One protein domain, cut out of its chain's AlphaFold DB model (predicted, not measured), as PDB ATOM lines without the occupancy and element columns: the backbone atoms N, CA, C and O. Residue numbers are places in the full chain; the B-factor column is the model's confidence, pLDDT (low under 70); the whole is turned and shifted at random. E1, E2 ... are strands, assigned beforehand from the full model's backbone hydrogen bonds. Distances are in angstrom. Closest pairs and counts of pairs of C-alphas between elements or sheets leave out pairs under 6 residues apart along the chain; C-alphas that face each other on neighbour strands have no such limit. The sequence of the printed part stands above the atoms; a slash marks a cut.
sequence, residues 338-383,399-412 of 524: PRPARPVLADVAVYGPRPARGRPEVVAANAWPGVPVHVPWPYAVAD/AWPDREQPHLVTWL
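This is residues 338 to 383 and 399 to 412 of the 524 residues of the protein "Integrase" of Thermocatellispora tengchongensis (UniProt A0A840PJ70). This domain has little regular structure: a loose, elongated run of loops with a small two-strand ribbon, E1 and E3, between its ends. Residues 348 to 361 loop out at one end before E2, and residues 365 to 383 run back past E1 to the other. The 60 printed residues hold E1, E2 and E3, in that order, and no named helix; the class is all strand, with 9 residues in named elements. The radius of gyration of the C-alphas is 13.5 A and the spans are 40 by 23 by 23 A.

E1, residues 345 to 347, and E3, residues 408 to 410, are antiparallel neighbours at 141 degrees; N 346 and O 409 are 2.8 A apart, within hydrogen-bond range. E2, residues 362 to 364, pairs with no named strand and is apart from E1 and E3. Short antiparallel pairings join residues 346 to 347 of E1 with 371 to 372, and 350 to 351 with E2.

E1 begins at C-alpha 345 (119.277, 106.592, 115.112); E3 ends at C-alpha 410 (122.185, 104.808, 118.242). E1 and E3 each measure 7.0 A, E2 5.7 A.

The C-alphas farthest apart, of Ala 356 and Asp 383, are 42.9 A apart. Residues 384 to 398 are not printed; C-alphas 383 and 399 are 24.9 A apart. E1 to E2 is a long link. No printed residue is under 70 in pLDDT.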
ATOM      1  N   PRO A 338     126.298 108.456  95.482       77.62
ATOM      2  CA  PRO A 338     126.734 107.568  96.552       77.62
ATOM      3  C   PRO A 338     126.038 107.947  97.861       77.62
ATOM      4  O   PRO A 338     125.998 109.116  98.255       77.62
ATOM      5  N   ARG A 339     125.466 106.950  98.539       83.75
ATOM      6  CA  ARG A 339     124.871 107.125  99.866       83.75
ATOM      7  C   ARG A 339     125.797 106.468 100.886       83.75
ATOM      8  O   ARG A 339     125.854 105.237 100.901       83.75
ATOM      9  N   PRO A 340     126.517 107.247 101.713       88.69
ATOM     10  CA  PRO A 340     127.392 106.680 102.731       88.69
ATOM     11  C   PRO A 340     126.577 105.902 103.765       88.69
ATOM     12  O   PRO A 340     125.385 106.174 103.951       88.69
ATOM     13  N   ALA A 341     127.231 104.957 104.440       91.50
ATOM     14  CA  ALA A 341     126.629 104.237 105.553       91.50
ATOM     15  C   ALA A 341     126.195 105.209 106.661       91.50
ATOM     16  O   ALA A 341     126.846 106.234 106.892       91.50
ATOM     17  N   ARG A 342     125.085 104.904 107.336       92.56
ATOM     18  CA  ARG A 342     124.551 105.742 108.420       92.56
ATOM     19  C   ARG A 342     124.106 104.892 109.601       92.56
ATOM     20  O   ARG A 342     123.436 103.889 109.359       92.56
ATOM     21  N   PRO A 343     124.408 105.289 110.846       94.81
ATOM     22  CA  PRO A 343     123.882 104.598 112.013       94.81
ATOM     23  C   PRO A 343     122.351 104.644 112.025       94.81
ATOM     24  O   PRO A 343     121.741 105.607 111.550       94.81
ATOM     25  N   VAL A 344     121.723 103.610 112.576       96.44
ATOM     26  CA  VAL A 344     120.301 103.667 112.911       96.44
ATOM     27  C   VAL A 344     120.166 104.494 114.182       96.44
ATOM     28  O   VAL A 344     120.568 104.065 115.264       96.44
ATOM     29  N   LEU A 345     119.624 105.696 114.019       94.56
ATOM     30  CA  LEU A 345     119.277 106.592 115.112       94.56
ATOM     31  C   LEU A 345     117.820 106.317 115.499       94.56
ATOM     32  O   LEU A 345     116.955 106.276 114.624       94.56
ATOM     33  N   ALA A 346     117.557 106.100 116.779       95.56
ATOM     34  CA  ALA A 346     116.244 105.759 117.307       95.56
ATOM     35  C   ALA A 346     115.861 106.716 118.432       95.56
ATOM     36  O   ALA A 346     116.711 107.134 119.212       95.56
ATOM     37  N   ASP A 347     114.584 107.060 118.499       94.75
ATOM     38  CA  ASP A 347     114.016 107.895 119.547       94.75
ATOM     39  C   ASP A 347     113.431 107.017 120.655       94.75
ATOM     40  O   ASP A 347     112.546 106.198 120.393       94.75
ATOM     41  N   VAL A 348     113.948 107.159 121.877       95.50
ATOM     42  CA  VAL A 348     113.474 106.433 123.069       95.50
ATOM     43  C   VAL A 348     112.503 107.257 123.919       95.50
ATOM     44  O   VAL A 348     112.103 106.815 125.000       95.50
ATOM     45  N   ALA A 349     112.125 108.450 123.457       94.44
ATOM     46  CA  ALA A 349     111.104 109.252 124.106       94.44
ATOM     47  C   ALA A 349     109.720 108.595 123.972       94.44
ATOM     48  O   ALA A 349     109.321 108.117 122.910       94.44
ATOM     49  N   VAL A 350     108.971 108.608 125.069       91.81
ATOM     50  CA  VAL A 350     107.539 108.326 125.106       91.81
ATOM     51  C   VAL A 350     106.829 109.665 125.089       91.81
ATOM     52  O   VAL A 350     107.042 110.500 125.968       91.81
ATOM     53  N   TYR A 351     105.974 109.855 124.097       92.81
ATOM     54  CA  TYR A 351     105.229 111.089 123.911       92.81
ATOM     55  C   TYR A 351     103.823 110.976 124.502       92.81
ATOM     56  O   TYR A 351     103.169 109.939 124.382       92.81
ATOM     57  N   GLY A 352     103.350 112.056 125.120       92.56
ATOM     58  CA  GLY A 352     101.964 112.196 125.546       92.56
ATOM     59  C   GLY A 352     100.991 112.315 124.363       92.56
ATOM     60  O   GLY A 352     101.392 112.260 123.193       92.56
ATOM     61  N   PRO A 353      99.690 112.506 124.641       92.31
ATOM     62  CA  PRO A 353      98.681 112.700 123.606       92.31
ATOM     63  C   PRO A 353      99.054 113.840 122.658       92.31
ATOM     64  O   PRO A 353      99.502 114.906 123.083       92.31
ATOM     65  N   ARG A 354      98.847 113.631 121.356       91.56
ATOM     66  CA  ARG A 354      99.153 114.652 120.353       91.56
ATOM     67  C   ARG A 354      98.201 115.848 120.512       91.56
ATOM     68  O   ARG A 354      96.993 115.658 120.366       91.56
ATOM     69  N   PRO A 355      98.708 117.068 120.770       89.56
ATOM     70  CA  PRO A 355      97.859 118.243 120.915       89.56
ATOM     71  C   PRO A 355      97.291 118.693 119.561       89.56
ATOM     72  O   PRO A 355      97.830 118.375 118.500       89.56
ATOM     73  N   ALA A 356      96.215 119.489 119.594       89.94
ATOM     74  CA  ALA A 356      95.590 120.051 118.391       89.94
ATOM     75  C   ALA A 356      96.529 120.989 117.604       89.94
ATOM     76  O   ALA A 356      96.410 121.127 116.386       89.94
ATOM     77  N   ARG A 357      97.470 121.640 118.299       86.31
ATOM     78  CA  ARG A 357      98.549 122.447 117.722       86.31
ATOM     79  C   ARG A 357      99.846 122.151 118.467       86.31
ATOM     80  O   ARG A 357      99.824 122.009 119.683       86.31
ATOM     81  N   GLY A 358     100.960 122.116 117.740       82.62
ATOM     82  CA  GLY A 358     102.281 121.828 118.304       82.62
ATOM     83  C   GLY A 358     102.657 120.345 118.265       82.62
ATOM     84  O   GLY A 358     102.022 119.536 117.581       82.62
ATOM     85  N   ARG A 359     103.749 120.011 118.952       85.94
ATOM     86  CA  ARG A 359     104.273 118.646 119.082       85.94
ATOM     87  C   ARG A 359     103.808 118.052 120.414       85.94
ATOM     88  O   ARG A 359     103.541 118.814 121.340       85.94
ATOM     89  N   PRO A 360     103.662 116.723 120.515       92.19
ATOM     90  CA  PRO A 360     103.424 116.106 121.808       92.19
ATOM     91  C   PRO A 360     104.640 116.290 122.721       92.19
ATOM     92  O   PRO A 360     105.779 116.290 122.255       92.19
ATOM     93  N   GLU A 361     104.376 116.431 124.015       93.44
ATOM     94  CA  GLU A 361     105.413 116.526 125.041       93.44
ATOM     95  C   GLU A 361     105.948 115.135 125.394       93.44
ATOM     96  O   GLU A 361     105.217 114.142 125.345       93.44
ATOM     97  N   VAL A 362     107.222 115.066 125.756       94.00
ATOM     98  CA  VAL A 362     107.878 113.863 126.260       94.00
ATOM     99  C   VAL A 362     107.437 113.634 127.700       94.00
ATOM    100  O   VAL A 362     107.663 114.467 128.574       94.00
ATOM    101  N   VAL A 363     106.813 112.485 127.950       94.56
ATOM    102  CA  VAL A 363     106.341 112.074 129.282       94.56
ATOM    103  C   VAL A 363     107.254 111.036 129.934       94.56
ATOM    104  O   VAL A 363     107.242 110.891 131.153       94.56
ATOM    105  N   ALA A 364     108.061 110.321 129.145       90.00
ATOM    106  CA  ALA A 364     109.104 109.421 129.633       90.00
ATOM    107  C   ALA A 364     110.205 109.222 128.576       90.00
ATOM    108  O   ALA A 364     110.046 109.596 127.421       90.00
ATOM    109  N   ALA A 365     111.322 108.608 128.963       85.50
ATOM    110  CA  ALA A 365     112.508 108.413 128.119       85.50
ATOM    111  C   ALA A 365     112.971 106.948 128.095       85.50
ATOM    112  O   ALA A 365     114.158 106.643 128.203       85.50
ATOM    113  N   ASN A 366     112.008 106.034 128.085       87.56
ATOM    114  CA  ASN A 366     112.208 104.642 128.461       87.56
ATOM    115  C   ASN A 366     111.603 103.677 127.411       87.56
ATOM    116  O   ASN A 366     111.391 102.496 127.693       87.56
ATOM    117  N   ALA A 367     111.335 104.167 126.191       90.62
ATOM    118  CA  ALA A 367     110.866 103.359 125.070       90.62
ATOM    119  C   ALA A 367     112.045 102.634 124.415       90.62
ATOM    120  O   ALA A 367     112.716 103.170 123.539       90.62
ATOM    121  N   TRP A 368     112.313 101.396 124.824       92.75
ATOM    122  CA  TRP A 368     113.367 100.573 124.227       92.75
ATOM    123  C   TRP A 368     112.805  99.655 123.120       92.75
ATOM    124  O   TRP A 368     111.666  99.201 123.240       92.75
ATOM    125  N   PRO A 369     113.552  99.375 122.029       94.88
ATOM    126  CA  PRO A 369     114.859  99.936 121.657       94.88
ATOM    127  C   PRO A 369     114.767 101.336 121.019       94.88
ATOM    128  O   PRO A 369     115.750 101.821 120.462       94.88
ATOM    129  N   GLY A 370     113.598 101.973 121.080       94.69
ATOM    130  CA  GLY A 370     113.293 103.248 120.441       94.69
ATOM    131  C   GLY A 370     112.763 103.077 119.022       94.69
ATOM    132  O   GLY A 370     112.985 102.051 118.378       94.69
ATOM    133  N   VAL A 371     112.044 104.081 118.526       94.62
ATOM    134  CA  VAL A 371     111.522 104.097 117.153       94.62
ATOM    135  C   VAL A 371     112.576 104.707 116.224       94.62
ATOM    136  O   VAL A 371     113.016 105.830 116.475       94.62
ATOM    137  N   PRO A 372     113.005 104.017 115.152       95.31
ATOM    138  CA  PRO A 372     113.957 104.568 114.192       95.31
ATOM    139  C   PRO A 372     113.486 105.893 113.594       95.31
ATOM    140  O   PRO A 372     112.354 106.019 113.126       95.31
ATOM    141  N   VAL A 373     114.379 106.880 113.539       91.50
ATOM    142  CA  VAL A 373     114.088 108.143 112.859       91.50
ATOM    143  C   VAL A 373     114.198 107.966 111.345       91.50
ATOM    144  O   VAL A 373     115.105 107.310 110.831       91.50
ATOM    145  N   HIS A 374     113.310 108.624 110.602       82.62
ATOM    146  CA  HIS A 374     113.234 108.484 109.145       82.62
ATOM    147  C   HIS A 374     114.515 108.933 108.411       82.62
ATOM    148  O   HIS A 374     114.861 108.401 107.355       82.62
ATOM    149  N   VAL A 375     115.230 109.939 108.934       84.56
ATOM    150  CA  VAL A 375     116.433 110.492 108.290       84.56
ATOM    151  C   VAL A 375     117.611 110.509 109.269       84.56
ATOM    152  O   VAL A 375     117.842 111.527 109.926       84.56
ATOM    153  N   PRO A 376     118.409 109.427 109.343       86.44
ATOM    154  CA  PRO A 376     119.527 109.363 110.271       86.44
ATOM    155  C   PRO A 376     120.627 110.375 109.924       86.44
ATOM    156  O   PRO A 376     120.803 110.828 108.772       86.44
ATOM    157  N   TRP A 377     121.382 110.723 110.958       90.06
ATOM    158  CA  TRP A 377     122.577 111.552 110.884       90.06
ATOM    159  C   TRP A 377     123.764 110.758 110.307       90.06
ATOM    160  O   TRP A 377     123.728 109.526 110.306       90.06
ATOM    161  N   PRO A 378     124.778 111.421 109.720       88.62
ATOM    162  CA  PRO A 378     126.029 110.754 109.379       88.62
ATOM    163  C   PRO A 378     126.771 110.343 110.657       88.62
ATOM    164  O   PRO A 378     126.462 110.828 111.744       88.62
ATOM    165  N   TYR A 379     127.765 109.470 110.509       89.38
ATOM    166  CA  TYR A 379     128.715 109.222 111.588       89.38
ATOM    167  C   TYR A 379     129.432 110.511 111.985       89.38
ATOM    168  O   TYR A 379     129.797 111.309 111.119       89.38
ATOM    169  N   ALA A 380     129.645 110.681 113.288       88.06
ATOM    170  CA  ALA A 380     130.632 111.626 113.780       88.06
ATOM    171  C   ALA A 380     132.033 111.131 113.400       88.06
ATOM    172  O   ALA A 380     132.293 109.924 113.400       88.06
ATOM    173  N   VAL A 381     132.918 112.065 113.063       87.81
ATOM    174  CA  VAL A 381     134.341 111.782 112.886       87.81
ATOM    175  C   VAL A 381     134.999 111.930 114.253       87.81
ATOM    176  O   VAL A 381     134.676 112.855 114.998       87.81
ATOM    177  N   ALA A 382     135.858 110.976 114.611       90.50
ATOM    178  CA  ALA A 382     136.577 111.029 115.876       90.50
ATOM    179  C   ALA A 382     137.372 112.338 115.969       90.50
ATOM    180  O   ALA A 382     137.963 112.767 114.982       90.50
ATOM    181  N   ASP A 383     137.346 112.958 117.149       91.81
ATOM    182  CA  ASP A 383     138.054 114.204 117.470       91.81
ATOM    183  C   ASP A 383     137.620 115.452 116.674       91.81
ATOM    184  O   ASP A 383     138.189 116.530 116.851       91.81
ATOM    185  N   ALA A 399     116.327 123.390 118.371       88.06
ATOM    186  CA  ALA A 399     115.421 124.536 118.335       88.06
ATOM    187  C   ALA A 399     114.059 124.242 118.989       88.06
ATOM    188  O   ALA A 399     113.207 125.129 119.046       88.06
ATOM    189  N   TRP A 400     113.801 122.999 119.409       89.06
ATOM    190  CA  TRP A 400     112.538 122.631 120.046       89.06
ATOM    191  C   TRP A 400     112.616 122.883 121.554       89.06
ATOM    192  O   TRP A 400     113.696 122.749 122.131       89.06
ATOM    193  N   PRO A 401     111.487 123.197 122.217       91.44
ATOM    194  CA  PRO A 401     111.433 123.230 123.675       91.44
ATOM    195  C   PRO A 401     111.924 121.906 124.268       91.44
ATOM    196  O   PRO A 401     111.578 120.853 123.740       91.44
ATOM    197  N   ASP A 402     112.673 121.941 125.374       89.44
ATOM    198  CA  ASP A 402     113.287 120.739 125.974       89.44
ATOM    199  C   ASP A 402     112.276 119.609 126.218       89.44
ATOM    200  O   ASP A 402     112.533 118.454 125.898       89.44
ATOM    201  N   ARG A 403     111.069 119.958 126.680       90.19
ATOM    202  CA  ARG A 403     109.951 119.022 126.901       90.19
ATOM    203  C   ARG A 403     109.389 118.371 125.628       90.19
ATOM    204  O   ARG A 403     108.528 117.508 125.725       90.19
ATOM    205  N   GLU A 404     109.798 118.812 124.444       90.38
ATOM    206  CA  GLU A 404     109.360 118.293 123.140       90.38
ATOM    207  C   GLU A 404     110.504 117.590 122.387       90.38
ATOM    208  O   GLU A 404     110.257 116.985 121.343       90.38
ATOM    209  N   GLN A 405     111.749 117.686 122.871       91.25
ATOM    210  CA  GLN A 405     112.925 117.152 122.182       91.25
ATOM    211  C   GLN A 405     112.951 115.616 122.211       91.25
ATOM    212  O   GLN A 405     112.701 115.022 123.257       91.25
ATOM    213  N   PRO A 406     113.298 114.946 121.096       91.81
ATOM    214  CA  PRO A 406     113.457 113.496 121.087       91.81
ATOM    215  C   PRO A 406     114.667 113.067 121.915       91.81
ATOM    216  O   PRO A 406     115.672 113.775 122.003       91.81
ATOM    217  N   HIS A 407     114.615 111.849 122.440       93.19
ATOM    218  CA  HIS A 407     115.725 111.250 123.170       93.19
ATOM    219  C   HIS A 407     116.428 110.269 122.237       93.19
ATOM    220  O   HIS A 407     116.066 109.099 122.134       93.19
ATOM    221  N   LEU A 408     117.408 110.773 121.489       92.25
ATOM    222  CA  LEU A 408     118.034 110.013 120.410       92.25
ATOM    223  C   LEU A 408     119.163 109.114 120.918       92.25
ATOM    224  O   LEU A 408     120.106 109.567 121.565       92.25
ATOM    225  N   VAL A 409     119.109 107.844 120.532       93.19
ATOM    226  CA  VAL A 409     120.152 106.839 120.760       93.19
ATOM    227  C   VAL A 409     120.559 106.195 119.442       93.19
ATOM    228  O   VAL A 409     119.802 106.189 118.474       93.19
ATOM    229  N   THR A 410     121.756 105.616 119.390       94.06
ATOM    230  CA  THR A 410     122.185 104.808 118.242       94.06
ATOM    231  C   THR A 410     122.070 103.328 118.569       94.06
ATOM    232  O   THR A 410     122.520 102.874 119.622       94.06
ATOM    233  N   TRP A 411     121.503 102.550 117.653       96.12
ATOM    234  CA  TRP A 411     121.509 101.100 117.776       96.12
ATOM    235  C   TRP A 411     122.908 100.536 117.564       96.12
ATOM    236  O   TRP A 411     123.499 100.673 116.496       96.12
ATOM    237  N   LEU A 412     123.405  99.821 118.571       95.25
ATOM    238  CA  LEU A 412     124.610  99.015 118.424       95.25
ATOM    239  C   LEU A 412     124.332  97.760 117.578       95.25
ATOM    240  O   LEU A 412     123.203  97.241 117.613       95.25
TER     241      LEU A 412